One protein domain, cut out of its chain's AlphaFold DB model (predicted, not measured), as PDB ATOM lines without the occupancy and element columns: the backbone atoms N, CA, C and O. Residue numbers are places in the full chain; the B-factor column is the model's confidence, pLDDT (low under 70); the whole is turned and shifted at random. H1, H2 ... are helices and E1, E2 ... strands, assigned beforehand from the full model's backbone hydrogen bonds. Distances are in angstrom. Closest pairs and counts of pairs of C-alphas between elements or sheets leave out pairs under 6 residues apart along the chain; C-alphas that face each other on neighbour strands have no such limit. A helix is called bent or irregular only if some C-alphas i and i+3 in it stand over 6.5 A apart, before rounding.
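This is residues 58 to 192 of the 199 residues of the protein "tRNA1(Val) A37 N6-methylase TrmN6" of Jannaschia faecimaris (UniProt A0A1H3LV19). A twisted sheet of four strands has helices H2 and H3 packed on one face, with no named helix on the other. H1 lies off the sheet, meeting H2 at a corner, and a long link, residues 156 to 183, first runs beside the edge strand E3 and then leads to H4, away from the sheet. The 135 printed residues hold four named helices and four named strands, in the order E1 H1 H2 E2 H3 E3 E4 H4; the sheet's order is E1 E2 E4 E3, mixed, and the class is mixed, helices and strands. The whole is only just compact, close to loose, with a radius of gyration of the C-alphas of 16.6 A and spans of 45 by 41 by 26 A.

In the sheet, E1 is residues 58 to 64, 16.4 A long, beginning at C-alpha 58 (214.904, 190.508, 136.496). E2, residues 104 to 115, is 22.2 A and bends by 131 degrees at residue 107. E4, residues 146 to 155, is 26.4 A; E3, residues 130 to 139, is 25.2 A and bends by 52 degrees at residue 133. H2 is residues 92 to 103, 17.0 A; H3 is residues 116 to 126, 15.2 A, and irregular, with C-alphas 117 and 120 7.3 A apart. H1 is residues 78 to 88, 15.1 A, and H4 is residues 184 to 190, 10.0 A, ending at C-alpha 190 (219.625, 215.333, 138.922).

E1 and E2 are parallel at 7 degrees, with N 61 and O 109 2.9 A apart, within hydrogen-bond range; with H1 and H2 between them they form a strand-helix-strand unit, two parallel neighbours joined through helices, its crossover right-handed. E2 and E4 are antiparallel, N 112 to O 151 being 2.8 A. E3 and E4 form a hairpin, with N 136 to O 150 at 2.8 A. E2, H3 and E3 form a split unit, E4 lying between its strands, also right-handed. H2 and H3 are on the same face, making two layers, helices over a sheet: H2 is over E2 at a height of 9.6 A, H3 over E2 and E4 at 8.6 A. They touch, C-alphas of Gly 94 and Ser 125 being 5.3 A apart, at a steep tilt of 47 degrees. H1 and H2 only just touch, with 3 pairs of C-alphas within 8 A, only at the corner; the closest are those of Glu 87 and Phe 93, 4.8 A. H4 and E3 are apart. Every O i to N i+4 pair is within hydrogen-bond range in H1, H2 and H4, and 5 of 7 in H3.

The farthest C-alphas, Arg 106 and Gly 177, are 48.3 A apart. The printed part has no cut. The links E1 to H1 and E4 to H4 are long; within the latter, residues 162 to 163 and 167 to 168 pair parallel with E3. Mean pLDDT of the printed part is 86.9; residues 65 to 90 are under 70.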
ATOM      1  N   PHE A  58     213.917 189.429 136.473       97.88
ATOM      2  CA  PHE A  58     214.904 190.508 136.496       97.88
ATOM      3  C   PHE A  58     215.294 190.838 137.939       97.88
ATOM      4  O   PHE A  58     214.457 190.745 138.844       97.88
ATOM      5  N   ASP A  59     216.539 191.256 138.157       97.50
ATOM      6  CA  ASP A  59     217.014 191.704 139.474       97.50
ATOM      7  C   ASP A  59     216.314 192.990 139.920       97.50
ATOM      8  O   ASP A  59     216.001 193.170 141.099       97.50
ATOM      9  N   HIS A  60     216.001 193.856 138.957       97.06
ATOM     10  CA  HIS A  60     215.273 195.090 139.180       97.06
ATOM     11  C   HIS A  60     214.252 195.349 138.074       97.06
ATOM     12  O   HIS A  60     214.531 195.133 136.897       97.06
ATOM     13  N   VAL A  61     213.075 195.846 138.447       97.06
ATOM     14  CA  VAL A  61     212.054 196.317 137.509       97.06
ATOM     15  C   VAL A  61     211.755 197.778 137.814       97.06
ATOM     16  O   VAL A  61     211.316 198.103 138.915       97.06
ATOM     17  N   ILE A  62     211.965 198.652 136.830       94.81
ATOM     18  CA  ILE A  62     211.562 200.060 136.903       94.81
ATOM     19  C   ILE A  62     210.266 200.295 136.131       94.81
ATOM     20  O   ILE A  62     210.077 199.791 135.017       94.81
ATOM     21  N   CYS A  63     209.396 201.091 136.734       92.19
ATOM     22  CA  CYS A  63     208.115 201.505 136.189       92.19
ATOM     23  C   CYS A  63     207.983 203.020 136.338       92.19
ATOM     24  O   CYS A  63     207.835 203.534 137.447       92.19
ATOM     25  N   ASN A  64     208.008 203.737 135.221       87.75
ATOM     26  CA  ASN A  64     207.635 205.145 135.182       87.75
ATOM     27  C   ASN A  64     206.376 205.254 134.329       87.75
ATOM     28  O   ASN A  64     206.482 205.265 133.106       87.75
ATOM     29  N   SER A  65     205.200 205.217 134.970       68.50
ATOM     30  CA  SER A  65     203.926 205.196 134.238       68.50
ATOM     31  C   SER A  65     203.907 206.381 133.277       68.50
ATOM     32  O   SER A  65     204.173 207.504 133.726       68.50
ATOM     33  N   PRO A  66     203.631 206.172 131.982       61.09
ATOM     34  CA  PRO A  66     203.562 207.277 131.050       61.09
ATOM     35  C   PRO A  66     202.512 208.280 131.539       61.09
ATOM     36  O   PRO A  66     201.412 207.926 131.955       61.09
ATOM     37  N   TYR A  67     202.872 209.560 131.521       56.03
ATOM     38  CA  TYR A  67     202.081 210.643 132.115       56.03
ATOM     39  C   TYR A  67     200.815 211.002 131.327       56.03
ATOM     40  O   TYR A  67     200.226 212.057 131.561       56.03
ATOM     41  N   PHE A  68     200.428 210.182 130.352       49.91
ATOM     42  CA  PHE A  68     199.347 210.502 129.440       49.91
ATOM     43  C   PHE A  68     198.013 210.261 130.132       49.91
ATOM     44  O   PHE A  68     197.444 209.183 130.044       49.91
ATOM     45  N   THR A  69     197.491 211.298 130.779       45.47
ATOM     46  CA  THR A  69     196.059 211.374 131.041       45.47
ATOM     47  C   THR A  69     195.317 211.408 129.711       45.47
ATOM     48  O   THR A  69     195.669 212.176 128.805       45.47
ATOM     49  N   ALA A  70     194.280 210.582 129.581       40.53
ATOM     50  CA  ALA A  70     193.349 210.667 128.461       40.53
ATOM     51  C   ALA A  70     192.880 212.132 128.286       40.53
ATOM     52  O   ALA A  70     192.199 212.684 129.144       40.53
ATOM     53  N   GLY A  71     193.299 212.780 127.191       42.03
ATOM     54  CA  GLY A  71     192.925 214.160 126.847       42.03
ATOM     55  C   GLY A  71     193.998 215.250 127.013       42.03
ATOM     56  O   GLY A  71     193.792 216.342 126.494       42.03
ATOM     57  N   ALA A  72     195.156 214.992 127.639       38.84
ATOM     58  CA  ALA A  72     196.130 216.057 127.955       38.84
ATOM     59  C   ALA A  72     197.299 216.238 126.957       38.84
ATOM     60  O   ALA A  72     198.177 217.068 127.183       38.84
ATOM     61  N   GLY A  73     197.334 215.510 125.831       45.69
ATOM     62  CA  GLY A  73     198.440 215.593 124.864       45.69
ATOM     63  C   GLY A  73     198.005 215.496 123.401       45.69
ATOM     64  O   GLY A  73     197.614 214.431 122.914       45.69
ATOM     65  N   ARG A  74     198.135 216.599 122.649       45.06
ATOM     66  CA  ARG A  74     197.831 216.665 121.202       45.06
ATOM     67  C   ARG A  74     198.776 215.825 120.322       45.06
ATOM     68  O   ARG A  74     198.399 215.529 119.194       45.06
ATOM     69  N   THR A  75     199.926 215.388 120.839       54.16
ATOM     70  CA  THR A  75     201.050 214.809 120.072       54.16
ATOM     71  C   THR A  75     201.284 213.303 120.232       54.16
ATOM     72  O   THR A  75     202.130 212.762 119.528       54.16
ATOM     73  N   ALA A  76     200.559 212.599 121.108       59.03
ATOM     74  CA  ALA A  76     200.670 211.138 121.189       59.03
ATOM     75  C   ALA A  76     200.008 210.466 119.971       59.03
ATOM     76  O   ALA A  76     198.907 210.856 119.565       59.03
ATOM     77  N   SER A  77     200.667 209.452 119.405       64.12
ATOM     78  CA  SER A  77     200.107 208.604 118.350       64.12
ATOM     79  C   SER A  77     198.879 207.837 118.858       64.12
ATOM     80  O   SER A  77     198.623 207.733 120.061       64.12
ATOM     81  N   ARG A  78     198.073 207.309 117.933       67.19
ATOM     82  CA  ARG A  78     196.851 206.570 118.277       67.19
ATOM     83  C   ARG A  78     197.116 205.352 119.188       67.19
ATOM     84  O   ARG A  78     196.397 205.253 120.180       67.19
ATOM     85  N   PRO A  79     198.115 204.480 118.942       65.44
ATOM     86  CA  PRO A  79     198.340 203.327 119.815       65.44
ATOM     87  C   PRO A  79     198.849 203.737 121.207       65.44
ATOM     88  O   PRO A  79     198.344 203.227 122.206       65.44
ATOM     89  N   ALA A  80     199.731 204.739 121.307       65.75
ATOM     90  CA  ALA A  80     200.136 205.338 122.583       65.75
ATOM     91  C   ALA A  80     198.946 205.911 123.374       65.75
ATOM     92  O   ALA A  80     198.853 205.719 124.586       65.75
ATOM     93  N   ARG A  81     197.999 206.574 122.698       65.56
ATOM     94  CA  ARG A  81     196.756 207.058 123.324       65.56
ATOM     95  C   ARG A  81     195.864 205.917 123.796       65.56
ATOM     96  O   ARG A  81     195.354 205.982 124.907       65.56
ATOM     97  N   GLU A  82     195.671 204.888 122.979       66.12
ATOM     98  CA  GLU A  82     194.855 203.724 123.340       66.12
ATOM     99  C   GLU A  82     195.470 202.949 124.516       66.12
ATOM    100  O   GLU A  82     194.749 202.461 125.382       66.12
ATOM    101  N   ALA A  83     196.797 202.855 124.604       65.44
ATOM    102  CA  ALA A  83     197.470 202.268 125.759       65.44
ATOM    103  C   ALA A  83     197.358 203.130 127.013       65.44
ATOM    104  O   ALA A  83     196.980 202.604 128.055       65.44
ATOM    105  N   ALA A  84     197.569 204.441 126.903       65.25
ATOM    106  CA  ALA A  84     197.335 205.373 127.999       65.25
ATOM    107  C   ALA A  84     195.893 205.280 128.528       65.25
ATOM    108  O   ALA A  84     195.673 205.163 129.727       65.25
ATOM    109  N   MET A  85     194.903 205.215 127.633       62.03
ATOM    110  CA  MET A  85     193.500 204.990 127.998       62.03
ATOM    111  C   MET A  85     193.262 203.631 128.661       62.03
ATOM    112  O   MET A  85     192.391 203.523 129.517       62.03
ATOM    113  N   ARG A  86     193.998 202.582 128.279       64.88
ATOM    114  CA  ARG A  86     193.909 201.265 128.929       64.88
ATOM    115  C   ARG A  86     194.559 201.264 130.307       64.88
ATOM    116  O   ARG A  86     194.017 200.615 131.194       64.88
ATOM    117  N   GLU A  87     195.665 201.978 130.494       67.00
ATOM    118  CA  GLU A  87     196.330 202.168 131.790       67.00
ATOM    119  C   GLU A  87     195.501 203.035 132.755       67.00
ATOM    120  O   GLU A  87     195.380 202.701 133.938       67.00
ATOM    121  N   ASP A  88     194.888 204.105 132.246       67.88
ATOM    122  CA  ASP A  88     193.949 204.964 132.982       67.88
ATOM    123  C   ASP A  88     192.542 204.361 133.099       67.88
ATOM    124  O   ASP A  88     191.732 204.807 133.912       67.88
ATOM    125  N   GLY A  89     192.247 203.332 132.306       65.12
ATOM    126  CA  GLY A  89     191.013 202.571 132.388       65.12
ATOM    127  C   GLY A  89     190.917 201.777 133.697       65.12
ATOM    128  O   GLY A  89     191.928 201.534 134.366       65.12
ATOM    129  N   PRO A  90     189.711 201.319 134.080       66.12
ATOM    130  CA  PRO A  90     189.503 200.593 135.331       66.12
ATOM    131  C   PRO A  90     190.464 199.400 135.502       66.12
ATOM    132  O   PRO A  90     190.406 198.410 134.769       66.12
ATOM    133  N   GLY A  91     191.365 199.504 136.484       76.38
ATOM    134  CA  GLY A  91     192.341 198.470 136.842       76.38
ATOM    135  C   GLY A  91     193.522 198.299 135.877       76.38
ATOM    136  O   GLY A  91     194.266 197.325 136.012       76.38
ATOM    137  N   GLY A  92     193.703 199.195 134.903       84.38
ATOM    138  CA  GLY A  92     194.812 199.155 133.946       84.38
ATOM    139  C   GLY A  92     196.179 199.250 134.615       84.38
ATOM    140  O   GLY A  92     197.008 198.347 134.499       84.38
ATOM    141  N   PHE A  93     196.385 200.311 135.386       86.94
ATOM    142  CA  PHE A  93     197.606 200.513 136.161       86.94
ATOM    143  C   PHE A  93     197.858 199.383 137.160       86.94
ATOM    144  O   PHE A  93     198.961 198.849 137.196       86.94
ATOM    145  N   GLY A  94     196.844 198.925 137.902       91.25
ATOM    146  CA  GLY A  94     196.992 197.755 138.771       91.25
ATOM    147  C   GLY A  94     197.491 196.498 138.038       91.25
ATOM    148  O   GLY A  94     198.393 195.818 138.529       91.25
ATOM    149  N   LYS A  95     196.989 196.214 136.825       90.25
ATOM    150  CA  LYS A  95     197.488 195.107 135.979       90.25
ATOM    151  C   LYS A  95     198.936 195.319 135.543       90.25
ATOM    152  O   LYS A  95     199.716 194.367 135.539       90.25
ATOM    153  N   TRP A  96     199.305 196.551 135.206       89.75
ATOM    154  CA  TRP A  96     200.678 196.908 134.855       89.75
ATOM    155  C   TRP A  96     201.645 196.693 136.029       89.75
ATOM    156  O   TRP A  96     202.705 196.085 135.872       89.75
ATOM    157  N   LEU A  97     201.247 197.099 137.237       93.81
ATOM    158  CA  LEU A  97     202.010 196.872 138.465       93.81
ATOM    159  C   LEU A  97     202.109 195.386 138.830       93.81
ATOM    160  O   LEU A  97     203.178 194.918 139.230       93.81
ATOM    161  N   ASP A  98     201.029 194.618 138.656       93.62
ATOM    162  CA  ASP A  98     201.052 193.163 138.844       93.62
ATOM    163  C   ASP A  98     202.034 192.504 137.863       93.62
ATOM    164  O   ASP A  98     202.842 191.661 138.271       93.62
ATOM    165  N   ALA A  99     202.026 192.922 136.592       93.06
ATOM    166  CA  ALA A  99     202.991 192.466 135.596       93.06
ATOM    167  C   ALA A  99     204.430 192.774 136.044       93.06
ATOM    168  O   ALA A  99     205.260 191.858 136.064       93.06
ATOM    169  N   ALA A 100     204.699 193.995 136.525       94.56
ATOM    170  CA  ALA A 100     205.998 194.407 137.069       94.56
ATOM    171  C   ALA A 100     206.466 193.479 138.199       94.56
ATOM    172  O   ALA A 100     207.554 192.900 138.167       94.56
ATOM    173  N   ALA A 101     205.601 193.271 139.189       96.06
ATOM    174  CA  ALA A 101     205.896 192.481 140.377       96.06
ATOM    175  C   ALA A 101     206.017 190.970 140.102       96.06
ATOM    176  O   ALA A 101     206.604 190.225 140.901       96.06
ATOM    177  N   ARG A 102     205.492 190.488 138.970       95.81
ATOM    178  CA  ARG A 102     205.766 189.135 138.457       95.81
ATOM    179  C   ARG A 102     207.119 189.024 137.762       95.81
ATOM    180  O   ARG A 102     207.615 187.905 137.660       95.81
ATOM    181  N   ARG A 103     207.674 190.126 137.253       96.56
ATOM    182  CA  ARG A 103     208.978 190.156 136.575       96.56
ATOM    183  C   ARG A 103     210.146 190.284 137.553       96.56
ATOM    184  O   ARG A 103     211.232 189.823 137.232       96.56
ATOM    185  N   ALA A 104     209.933 190.793 138.766       97.62
ATOM    186  CA  ALA A 104     210.961 190.761 139.808       97.62
ATOM    187  C   ALA A 104     211.347 189.316 140.195       97.62
ATOM    188  O   ALA A 104     210.494 188.505 140.579       97.62
ATOM    189  N   GLY A 105     212.643 189.011 140.100       97.19
ATOM    190  CA  GLY A 105     213.252 187.746 140.508       97.19
ATOM    191  C   GLY A 105     213.329 187.577 142.026       97.19
ATOM    192  O   GLY A 105     212.882 188.419 142.803       97.19
ATOM    193  N   ARG A 106     213.901 186.461 142.490       95.69
ATOM    194  CA  ARG A 106     214.052 186.190 143.930       95.69
ATOM    195  C   ARG A 106     214.940 187.260 144.573       95.69
ATOM    196  O   ARG A 106     216.069 187.435 144.145       95.69
ATOM    197  N   LYS A 107     214.443 187.926 145.625       95.62
ATOM    198  CA  LYS A 107     215.074 189.107 146.257       95.62
ATOM    199  C   LYS A 107     215.215 190.330 145.334       95.62
ATOM    200  O   LYS A 107     215.747 191.335 145.790       95.62
ATOM    201  N   GLY A 108     214.714 190.261 144.101       97.06
ATOM    202  CA  GLY A 108     214.674 191.389 143.183       97.06
ATOM    203  C   GLY A 108     213.660 192.435 143.624       97.06
ATOM    204  O   GLY A 108     212.760 192.158 144.429       97.06
ATOM    205  N   SER A 109     213.809 193.645 143.107       97.25
ATOM    206  CA  SER A 109     213.007 194.794 143.516       97.25
ATOM    207  C   SER A 109     212.206 195.388 142.367       97.25
ATOM    208  O   SER A 109     212.564 195.255 141.199       97.25
ATOM    209  N   VAL A 110     211.098 196.038 142.708       97.62
ATOM    210  CA  VAL A 110     210.312 196.852 141.777       97.62
ATOM    211  C   VAL A 110     210.308 198.274 142.304       97.62
ATOM    212  O   VAL A 110     209.913 198.463 143.451       97.62
ATOM    213  N   THR A 111     210.719 199.242 141.488       96.88
ATOM    214  CA  THR A 111     210.597 200.677 141.783       96.88
ATOM    215  C   THR A 111     209.602 201.300 140.822       96.88
ATOM    216  O   THR A 111     209.747 201.191 139.604       96.88
ATOM    217  N   VAL A 112     208.606 201.982 141.370       95.81
ATOM    218  CA  VAL A 112     207.548 202.635 140.608       95.81
ATOM    219  C   VAL A 112     207.497 204.103 140.993       95.81
ATOM    220  O   VAL A 112     207.447 204.409 142.180       95.81
ATOM    221  N   ILE A 113     207.456 204.999 140.012       94.25
ATOM    222  CA  ILE A 113     207.099 206.405 140.220       94.25
ATOM    223  C   ILE A 113     205.756 206.699 139.547       94.25
ATOM    224  O   ILE A 113     205.515 206.290 138.410       94.25
ATOM    225  N   ALA A 114     204.865 207.390 140.259       92.81
ATOM    226  CA  ALA A 114     203.557 207.795 139.749       92.81
ATOM    227  C   ALA A 114     203.056 209.080 140.428       92.81
ATOM    228  O   ALA A 114     203.696 209.617 141.338       92.81
ATOM    229  N   ARG A 115     201.897 209.583 139.980       91.62
ATOM    230  CA  ARG A 115     201.131 210.621 140.693       91.62
ATOM    231  C   ARG A 115     200.770 210.141 142.096       91.62
ATOM    232  O   ARG A 115     200.408 208.979 142.268       91.62
ATOM    233  N   ALA A 116     200.839 211.038 143.079       94.06
ATOM    234  CA  ALA A 116     200.573 210.689 144.475       94.06
ATOM    235  C   ALA A 116     199.143 210.162 144.705       94.06
ATOM    236  O   ALA A 116     198.961 209.248 145.503       94.06
ATOM    237  N   GLU A 117     198.148 210.629 143.945       92.25
ATOM    238  CA  GLU A 117     196.769 210.110 144.004       92.25
ATOM    239  C   GLU A 117     196.646 208.614 143.649       92.25
ATOM    240  O   GLU A 117     195.692 207.955 144.055       92.25
ATOM    241  N   ARG A 118     197.623 208.038 142.927       91.75
ATOM    242  CA  ARG A 118     197.657 206.602 142.594       91.75
ATOM    243  C   ARG A 118     198.256 205.751 143.716       91.75
ATOM    244  O   ARG A 118     198.279 204.529 143.585       91.75
ATOM    245  N   LEU A 119     198.725 206.349 144.817       95.38
ATOM    246  CA  LEU A 119     199.433 205.641 145.891       95.38
ATOM    247  C   LEU A 119     198.630 204.464 146.458       95.38
ATOM    248  O   LEU A 119     199.182 203.380 146.649       95.38
ATOM    249  N   GLN A 120     197.329 204.648 146.690       95.06
ATOM    250  CA  GLN A 120     196.470 203.574 147.188       95.06
ATOM    251  C   GLN A 120     196.468 202.371 146.233       95.06
ATOM    252  O   GLN A 120     196.674 201.236 146.663       95.06
ATOM    253  N   GLU A 121     196.306 202.613 144.930       93.56
ATOM    254  CA  GLU A 121     196.337 201.563 143.907       93.56
ATOM    255  C   GLU A 121     197.720 200.899 143.817       93.56
ATOM    256  O   GLU A 121     197.803 199.677 143.668       93.56
ATOM    257  N   MET A 122     198.809 201.665 143.984       95.19
ATOM    258  CA  MET A 122     200.174 201.125 144.031       95.19
ATOM    259  C   MET A 122     200.351 200.135 145.184       95.19
ATOM    260  O   MET A 122     200.841 199.026 144.973       95.19
ATOM    261  N   ILE A 123     199.928 200.507 146.395       96.62
ATOM    262  CA  ILE A 123     200.049 199.653 147.584       96.62
ATOM    263  C   ILE A 123     199.227 198.373 147.404       96.62
ATOM    264  O   ILE A 123     199.743 197.274 147.619       96.62
ATOM    265  N   VAL A 124     197.972 198.500 146.964       95.75
ATOM    266  CA  VAL A 124     197.070 197.356 146.754       95.75
ATOM    267  C   VAL A 124     197.614 196.402 145.689       95.75
ATOM    268  O   VAL A 124     197.541 195.189 145.864       95.75
ATOM    269  N   SER A 125     198.210 196.923 144.617       95.31
ATOM    270  CA  SER A 125     198.684 196.095 143.501       95.31
ATOM    271  C   SER A 125     200.046 195.443 143.767       95.31
ATOM    272  O   SER A 125     200.309 194.337 143.295       95.31
ATOM    273  N   LEU A 126     200.928 196.101 144.530       96.56
ATOM    274  CA  LEU A 126     202.290 195.618 144.793       96.56
ATOM    275  C   LEU A 126     202.382 194.705 146.027       96.56
ATOM    276  O   LEU A 126     203.128 193.719 146.003       96.56
ATOM    277  N   SER A 127     201.623 194.997 147.089       95.88
ATOM    278  CA  SER A 127     201.688 194.272 148.371       95.88
ATOM    279  C   SER A 127     201.409 192.761 148.307       95.88
ATOM    280  O   SER A 127     202.021 192.031 149.091       95.88
ATOM    281  N   PRO A 128     200.605 192.215 147.366       95.81
ATOM    282  CA  PRO A 128     200.413 190.767 147.269       95.81
ATOM    283  C   PRO A 128     201.675 190.005 146.841       95.81
ATOM    284  O   PRO A 128     201.759 188.788 147.011       95.81
ATOM    285  N   ARG A 129     202.655 190.687 146.232       95.56
ATOM    286  CA  ARG A 129     203.868 190.057 145.678       95.56
ATOM    287  C   ARG A 129     205.158 190.555 146.298       95.56
ATOM    288  O   ARG A 129     206.159 189.836 146.232       95.56
ATOM    289  N   LEU A 130     205.153 191.772 146.822       97.38
ATOM    290  CA  LEU A 130     206.324 192.463 147.331       97.38
ATOM    291  C   LEU A 130     206.081 192.831 148.791       97.38
ATOM    292  O   LEU A 130     205.041 193.385 149.130       97.38
ATOM    293  N   GLY A 131     207.061 192.551 149.644       96.12
ATOM    294  CA  GLY A 131     207.100 193.111 150.993       96.12
ATOM    295  C   GLY A 131     208.192 194.162 151.104       96.12
ATOM    296  O   GLY A 131     208.882 194.451 150.122       96.12
ATOM    297  N   HIS A 132     208.377 194.702 152.310       95.94
ATOM    298  CA  HIS A 132     209.294 195.819 152.541       95.94
ATOM    299  C   HIS A 132     209.011 196.984 151.578       95.94
ATOM    300  O   HIS A 132     209.905 197.451 150.875       95.94
ATOM    301  N   LEU A 133     207.736 197.385 151.489       97.69
ATOM    302  CA  LEU A 133     207.355 198.525 150.665       97.69
ATOM    303  C   LEU A 133     207.924 199.803 151.286       97.69
ATOM    304  O   LEU A 133     207.635 200.103 152.439       97.69
ATOM    305  N   VAL A 134     208.710 200.551 150.526       98.12
ATOM    306  CA  VAL A 134     209.223 201.865 150.905       98.12
ATOM    307  C   VAL A 134     208.531 202.911 150.050       98.12
ATOM    308  O   VAL A 134     208.543 202.807 148.826       98.12
ATOM    309  N   ILE A 135     207.939 203.909 150.696       98.06
ATOM    310  CA  ILE A 135     207.229 205.016 150.064       98.06
ATOM    311  C   ILE A 135     208.035 206.292 150.282       98.06
ATOM    312  O   ILE A 135     208.269 206.689 151.422       98.06
ATOM    313  N   LEU A 136     208.418 206.948 149.191       97.75
ATOM    314  CA  LEU A 136     209.049 208.262 149.185       97.75
ATOM    315  C   LEU A 136     208.119 209.274 148.503       97.75
ATOM    316  O   LEU A 136     207.982 209.245 147.275       97.75
ATOM    317  N   PRO A 137     207.506 210.189 149.263       97.62
ATOM    318  CA  PRO A 137     206.827 211.339 148.685       97.62
ATOM    319  C   PRO A 137     207.832 212.293 148.024       97.62
ATOM    320  O   PRO A 137     208.935 212.492 148.531       97.62
ATOM    321  N   ILE A 138     207.444 212.913 146.912       96.62
ATOM    322  CA  ILE A 138     208.211 213.981 146.260       96.62
ATOM    323  C   ILE A 138     207.347 215.240 146.247       96.62
ATOM    324  O   ILE A 138     206.241 215.248 145.694       96.62
ATOM    325  N   THR A 139     207.857 216.308 146.855       96.44
ATOM    326  CA  THR A 139     207.174 217.599 146.960       96.44
ATOM    327  C   THR A 139     207.964 218.662 146.214       96.44
ATOM    328  O   THR A 139     209.194 218.648 146.178       96.44
ATOM    329  N   SER A 140     207.265 219.620 145.603       94.56
ATOM    330  CA  SER A 140     207.953 220.722 144.924       94.56
ATOM    331  C   SER A 140     208.686 221.605 145.932       94.56
ATOM    332  O   SER A 140     209.809 222.023 145.675       94.56
ATOM    333  N   ARG A 141     208.052 221.890 147.077       94.62
ATOM    334  CA  ARG A 141     208.541 222.793 148.129       94.62
ATOM    335  C   ARG A 141     208.127 222.281 149.508       94.62
ATOM    336  O   ARG A 141     207.230 221.443 149.620       94.62
ATOM    337  N   ALA A 142     208.769 222.794 150.553       94.25
ATOM    338  CA  ALA A 142     208.414 222.478 151.934       94.25
ATOM    339  C   ALA A 142     206.954 222.863 152.246       94.25
ATOM    340  O   ALA A 142     206.468 223.901 151.800       94.25
ATOM    341  N   GLY A 143     206.257 222.015 153.007       92.69
ATOM    342  CA  GLY A 143     204.867 222.245 153.424       92.69
ATOM    343  C   GLY A 143     203.804 222.043 152.336       92.69
ATOM    344  O   GLY A 143     202.625 222.212 152.622       92.69
ATOM    345  N   GLN A 144     204.195 221.676 151.113       93.56
ATOM    346  CA  GLN A 144     203.267 221.389 150.016       93.56
ATOM    347  C   GLN A 144     202.892 219.906 149.966       93.56
ATOM    348  O   GLN A 144     203.669 219.040 150.376       93.56
ATOM    349  N   GLU A 145     201.728 219.614 149.390       95.19
ATOM    350  CA  GLU A 145     201.334 218.243 149.074       95.19
ATOM    351  C   GLU A 145     202.309 217.597 148.077       95.19
ATOM    352  O   GLU A 145     202.867 218.238 147.176       95.19
ATOM    353  N   ALA A 146     202.524 216.290 148.232       96.38
ATOM    354  CA  ALA A 146     203.302 215.525 147.273       96.38
ATOM    355  C   ALA A 146     202.476 215.316 146.004       96.38
ATOM    356  O   ALA A 146     201.375 214.781 146.052       96.38
ATOM    357  N   HIS A 147     203.028 215.688 144.853       92.50
ATOM    358  CA  HIS A 147     202.388 215.471 143.552       92.50
ATOM    359  C   HIS A 147     202.903 214.193 142.871       92.50
ATOM    360  O   HIS A 147     202.306 213.697 141.907       92.50
ATOM    361  N   ARG A 148     204.020 213.639 143.356       94.75
ATOM    362  CA  ARG A 148     204.586 212.359 142.928       94.75
ATOM    363  C   ARG A 148     204.996 211.531 144.133       94.75
ATOM    364  O   ARG A 148     205.299 212.056 145.202       94.75
ATOM    365  N   VAL A 149     205.027 210.224 143.927       96.44
ATOM    366  CA  VAL A 149     205.495 209.264 144.916       96.44
ATOM    367  C   VAL A 149     206.318 208.188 144.227       96.44
ATOM    368  O   VAL A 149     205.963 207.724 143.140       96.44
ATOM    369  N   VAL A 150     207.421 207.803 144.861       96.88
ATOM    370  CA  VAL A 150     208.181 206.604 144.513       96.88
ATOM    371  C   VAL A 150     207.811 205.512 145.503       96.88
ATOM    372  O   VAL A 150     207.846 205.728 146.712       96.88
ATOM    373  N   VAL A 151     207.471 204.332 144.997       97.44
ATOM    374  CA  VAL A 151     207.251 203.135 145.807       97.44
ATOM    375  C   VAL A 151     208.219 202.060 145.347       97.44
ATOM    376  O   VAL A 151     208.233 201.701 144.170       97.44
ATOM    377  N   GLN A 152     209.009 201.527 146.275       97.75
ATOM    378  CA  GLN A 152     209.852 200.365 146.029       97.75
ATOM    379  C   GLN A 152     209.396 199.180 146.873       97.75
ATOM    380  O   GLN A 152     209.118 199.337 148.053       97.75
ATOM    381  N   GLY A 153     209.354 197.986 146.287       97.50
ATOM    382  CA  GLY A 153     209.079 196.742 147.004       97.50
ATOM    383  C   GLY A 153     210.066 195.639 146.648       97.50
ATOM    384  O   GLY A 153     210.614 195.626 145.546       97.50
ATOM    385  N   ILE A 154     210.275 194.691 147.567       97.50
ATOM    386  CA  ILE A 154     211.222 193.582 147.393       97.50
ATOM    387  C   ILE A 154     210.486 192.239 147.354       97.50
ATOM    388  O   ILE A 154     209.713 191.885 148.253       97.50
ATOM    389  N   LYS A 155     210.785 191.432 146.334       97.44
ATOM    390  CA  LYS A 155     210.227 190.092 146.161       97.44
ATOM    391  C   LYS A 155     210.686 189.154 147.276       97.44
ATOM    392  O   LYS A 155     211.882 188.963 147.503       97.44
ATOM    393  N   GLY A 156     209.724 188.514 147.940       94.69
ATOM    394  CA  GLY A 156     209.994 187.520 148.984       94.69
ATOM    395  C   GLY A 156     210.436 188.104 150.330       94.69
ATOM    396  O   GLY A 156     210.832 187.345 151.212       94.69
ATOM    397  N   ARG A 157     210.372 189.428 150.519       94.25
ATOM    398  CA  ARG A 157     210.496 190.053 151.845       94.25
ATOM    399  C   ARG A 157     209.127 190.153 152.518       94.25
ATOM    400  O   ARG A 157     208.105 190.135 151.844       94.25
ATOM    401  N   ARG A 158     209.121 190.263 153.849       91.19
ATOM    402  CA  ARG A 158     207.911 190.429 154.684       91.19
ATOM    403  C   ARG A 158     208.033 191.568 155.704       91.19
ATOM    404  O   ARG A 158     207.238 191.644 156.630       91.19
ATOM    405  N   ALA A 159     209.051 192.418 155.568       91.69
ATOM    406  CA  ALA A 159     209.227 193.541 156.482       91.69
ATOM    407  C   ALA A 159     208.070 194.552 156.334       91.69
ATOM    408  O   ALA A 159     207.502 194.643 155.236       91.69
ATOM    409  N   PRO A 160     207.746 195.303 157.405       93.62
ATOM    410  CA  PRO A 160     206.715 196.332 157.373       93.62
ATOM    411  C   PRO A 160     206.959 197.384 156.289       93.62
ATOM    412  O   PRO A 160     208.088 197.597 155.838       93.62
ATOM    413  N   LEU A 161     205.878 198.052 155.897       96.69
ATOM    414  CA  LEU A 161     205.928 199.220 155.030       96.69
ATOM    415  C   LEU A 161     206.607 200.388 155.759       96.69
ATOM    416  O   LEU A 161     206.372 200.609 156.946       96.69
ATOM    417  N   ARG A 162     207.443 201.136 155.038       97.25
ATOM    418  CA  ARG A 162     208.127 202.341 155.518       97.25
ATOM    419  C   ARG A 162     207.671 203.549 154.710       97.25
ATOM    420  O   ARG A 162     207.698 203.512 153.483       97.25
ATOM    421  N   LEU A 163     207.300 204.619 155.401       97.62
ATOM    422  CA  LEU A 163     207.062 205.932 154.809       97.62
ATOM    423  C   LEU A 163     208.255 206.830 155.140       97.62
ATOM    424  O   LEU A 163     208.607 206.980 156.308       97.62
ATOM    425  N   LEU A 164     208.902 207.370 154.114       97.31
ATOM    426  CA  LEU A 164     210.061 208.245 154.260       97.31
ATOM    427  C   LEU A 164     209.640 209.713 154.346       97.31
ATOM    428  O   LEU A 164     208.549 210.094 153.915       97.31
ATOM    429  N   ALA A 165     210.548 210.544 154.865       95.44
ATOM    430  CA  ALA A 165     210.451 211.990 154.714       95.44
ATOM    431  C   ALA A 165     210.441 212.368 153.219       95.44
ATOM    432  O   ALA A 165     211.080 211.679 152.416       95.44
ATOM    433  N   PRO A 166     209.723 213.434 152.827       95.81
ATOM    434  CA  PRO A 166     209.621 213.820 151.428       95.81
ATOM    435  C   PRO A 166     210.968 214.278 150.861       95.81
ATOM    436  O   PRO A 166     211.728 214.983 151.527       95.81
ATOM    437  N   LEU A 167     211.220 213.953 149.593       96.25
ATOM    438  CA  LEU A 167     212.239 214.638 148.804       96.25
ATOM    439  C   LEU A 167     211.666 215.978 148.328       96.25
ATOM    440  O   LEU A 167     210.752 216.004 147.501       96.25
ATOM    441  N   ILE A 168     212.209 217.076 148.852       96.38
ATOM    442  CA  ILE A 168     211.838 218.440 148.463       96.38
ATOM    443  C   ILE A 168     212.693 218.858 147.265       96.38
ATOM    444  O   ILE A 168     213.922 218.826 147.343       96.38
ATOM    445  N   LEU A 169     212.053 219.247 146.162       95.69
ATOM    446  CA  LEU A 169     212.755 219.564 144.918       95.69
ATOM    447  C   LEU A 169     213.374 220.961 144.906       95.69
ATOM    448  O   LEU A 169     214.500 221.086 144.441       95.69
ATOM    449  N   HIS A 170     212.684 221.983 145.422       95.31
ATOM    450  CA  HIS A 170     213.103 223.383 145.314       95.31
ATOM    451  C   HIS A 170     213.198 224.101 146.668       95.31
ATOM    452  O   HIS A 170     212.369 223.890 147.556       95.31
ATOM    453  N   GLU A 171     214.171 225.006 146.780       92.69
ATOM    454  CA  GLU A 171     214.396 225.889 147.931       92.69
ATOM    455  C   GLU A 171     213.427 227.073 147.953       92.69
ATOM    456  O   GLU A 171     213.137 227.668 146.913       92.69
ATOM    457  N   GLY A 172     212.974 227.463 149.147       88.44
ATOM    458  CA  GLY A 172     212.087 228.611 149.359       88.44
ATOM    459  C   GLY A 172     210.595 228.315 149.151       88.44
ATOM    460  O   GLY A 172     210.200 227.250 148.672       88.44
ATOM    461  N   ALA A 173     209.742 229.275 149.525       83.88
ATOM    462  CA  ALA A 173     208.282 229.132 149.462       83.88
ATOM    463  C   ALA A 173     207.703 229.334 148.049       83.88
ATOM    464  O   ALA A 173     206.641 228.802 147.731       83.88
ATOM    465  N   MET A 174     208.403 230.072 147.188       81.94
ATOM    466  CA  MET A 174     207.949 230.446 145.849       81.94
ATOM    467  C   MET A 174     209.122 230.504 144.871       81.94
ATOM    468  O   MET A 174     210.280 230.538 145.280       81.94
ATOM    469  N   HIS A 175     208.821 230.472 143.572       79.88
ATOM    470  CA  HIS A 175     209.835 230.684 142.547       79.88
ATOM    471  C   HIS A 175     210.172 232.173 142.483       79.88
ATOM    472  O   HIS A 175     209.287 233.012 142.347       79.88
ATOM    473  N   ASP A 176     211.449 232.488 142.627       79.62
ATOM    474  CA  ASP A 176     211.980 233.826 142.879       79.62
ATOM    475  C   ASP A 176     212.775 234.381 141.680       79.62
ATOM    476  O   ASP A 176     213.605 235.282 141.828       79.62
ATOM    477  N   GLY A 177     212.513 233.840 140.486       81.31
ATOM    478  CA  GLY A 177     213.092 234.240 139.202       81.31
ATOM    479  C   GLY A 177     213.569 233.045 138.378       81.31
ATOM    480  O   GLY A 177     213.619 231.928 138.883       81.31
ATOM    481  N   ASP A 178     213.954 233.290 137.124       81.38
ATOM    482  CA  ASP A 178     214.444 232.264 136.193       81.38
ATOM    483  C   ASP A 178     215.876 231.824 136.548       81.38
ATOM    484  O   ASP A 178     216.869 232.269 135.971       81.38
ATOM    485  N   ARG A 179     215.987 231.010 137.601       81.44
ATOM    486  CA  ARG A 179     217.230 230.381 138.056       81.44
ATOM    487  C   ARG A 179     216.969 228.978 138.585       81.44
ATOM    488  O   ARG A 179     215.881 228.677 139.077       81.44
ATOM    489  N   ASP A 180     218.000 228.135 138.533       81.88
ATOM    490  CA  ASP A 180     217.976 226.839 139.207       81.88
ATOM    491  C   ASP A 180     217.923 227.073 140.726       81.88
ATOM    492  O   ASP A 180     218.815 227.686 141.312       81.88
ATOM    493  N   ASN A 181     216.837 226.625 141.349       91.25
ATOM    494  CA  ASN A 181     216.616 226.688 142.790       91.25
ATOM    495  C   ASN A 181     216.372 225.294 143.376       91.25
ATOM    496  O   ASN A 181     215.651 225.166 144.366       91.25
ATOM    497  N   HIS A 182     216.910 224.245 142.747       94.31
ATOM    498  CA  HIS A 182     216.830 222.905 143.308       94.31
ATOM    499  C   HIS A 182     217.535 222.837 144.667       94.31
ATOM    500  O   HIS A 182     218.589 223.443 144.859       94.31
ATOM    501  N   THR A 183     216.979 222.057 145.594       95.25
ATOM    502  CA  THR A 183     217.658 221.743 146.858       95.25
ATOM    503  C   THR A 183     218.961 220.991 146.587       95.25
ATOM    504  O   THR A 183     219.100 220.309 145.566       95.25
ATOM    505  N   VAL A 184     219.908 221.038 147.529       94.44
ATOM    506  CA  VAL A 184     221.181 220.295 147.417       94.44
ATOM    507  C   VAL A 184     220.934 218.802 147.164       94.44
ATOM    508  O   VAL A 184     221.587 218.194 146.317       94.44
ATOM    509  N   ALA A 185     219.949 218.214 147.848       93.38
ATOM    510  CA  ALA A 185     219.582 216.813 147.663       93.38
ATOM    511  C   ALA A 185     219.073 216.527 146.238       93.38
ATOM    512  O   ALA A 185     219.458 215.528 145.631       93.38
ATOM    513  N   ALA A 186     218.240 217.410 145.676       94.81
ATOM    514  CA  ALA A 186     217.759 217.268 144.305       94.81
ATOM    515  C   ALA A 186     218.893 217.442 143.278       94.81
ATOM    516  O   ALA A 186     218.986 216.650 142.339       94.81
ATOM    517  N   GLN A 187     219.796 218.408 143.475       94.19
ATOM    518  CA  GLN A 187     220.951 218.628 142.595       94.19
ATOM    519  C   GLN A 187     221.886 217.415 142.551       94.19
ATOM    520  O   GLN A 187     222.249 216.966 141.464       94.19
ATOM    521  N   GLN A 188     222.187 216.816 143.706       94.25
ATOM    522  CA  GLN A 188     223.017 215.612 143.785       94.25
ATOM    523  C   GLN A 188     222.466 214.468 142.922       94.25
ATOM    524  O   GLN A 188     223.225 213.735 142.290       94.25
ATOM    525  N   ILE A 189     221.141 214.321 142.851       93.75
ATOM    526  CA  ILE A 189     220.492 213.277 142.051       93.75
ATOM    527  C   ILE A 189     220.450 213.668 140.570       93.75
ATOM    528  O   ILE A 189     220.825 212.866 139.707       93.75
ATOM    529  N   LEU A 190     219.958 214.876 140.274       91.44
ATOM    530  CA  LEU A 190     219.625 215.333 138.922       91.44
ATOM    531  C   LEU A 190     220.852 215.746 138.104       91.44
ATOM    532  O   LEU A 190     220.847 215.570 136.887       91.44
ATOM    533  N   ARG A 191     221.880 216.302 138.752       91.25
ATOM    534  CA  ARG A 191     223.089 216.832 138.105       91.25
ATOM    535  C   ARG A 191     224.295 215.932 138.324       91.25
ATOM    536  O   ARG A 191     224.963 215.583 137.358       91.25
ATOM    537  N   ASP A 192     224.512 215.492 139.560       92.12
ATOM    538  CA  ASP A 192     225.747 214.780 139.922       92.12
ATOM    539  C   ASP A 192     225.628 213.256 139.817       92.12
ATOM    540  O   ASP A 192     226.575 212.523 140.098       92.12
TER     541      ASP A 192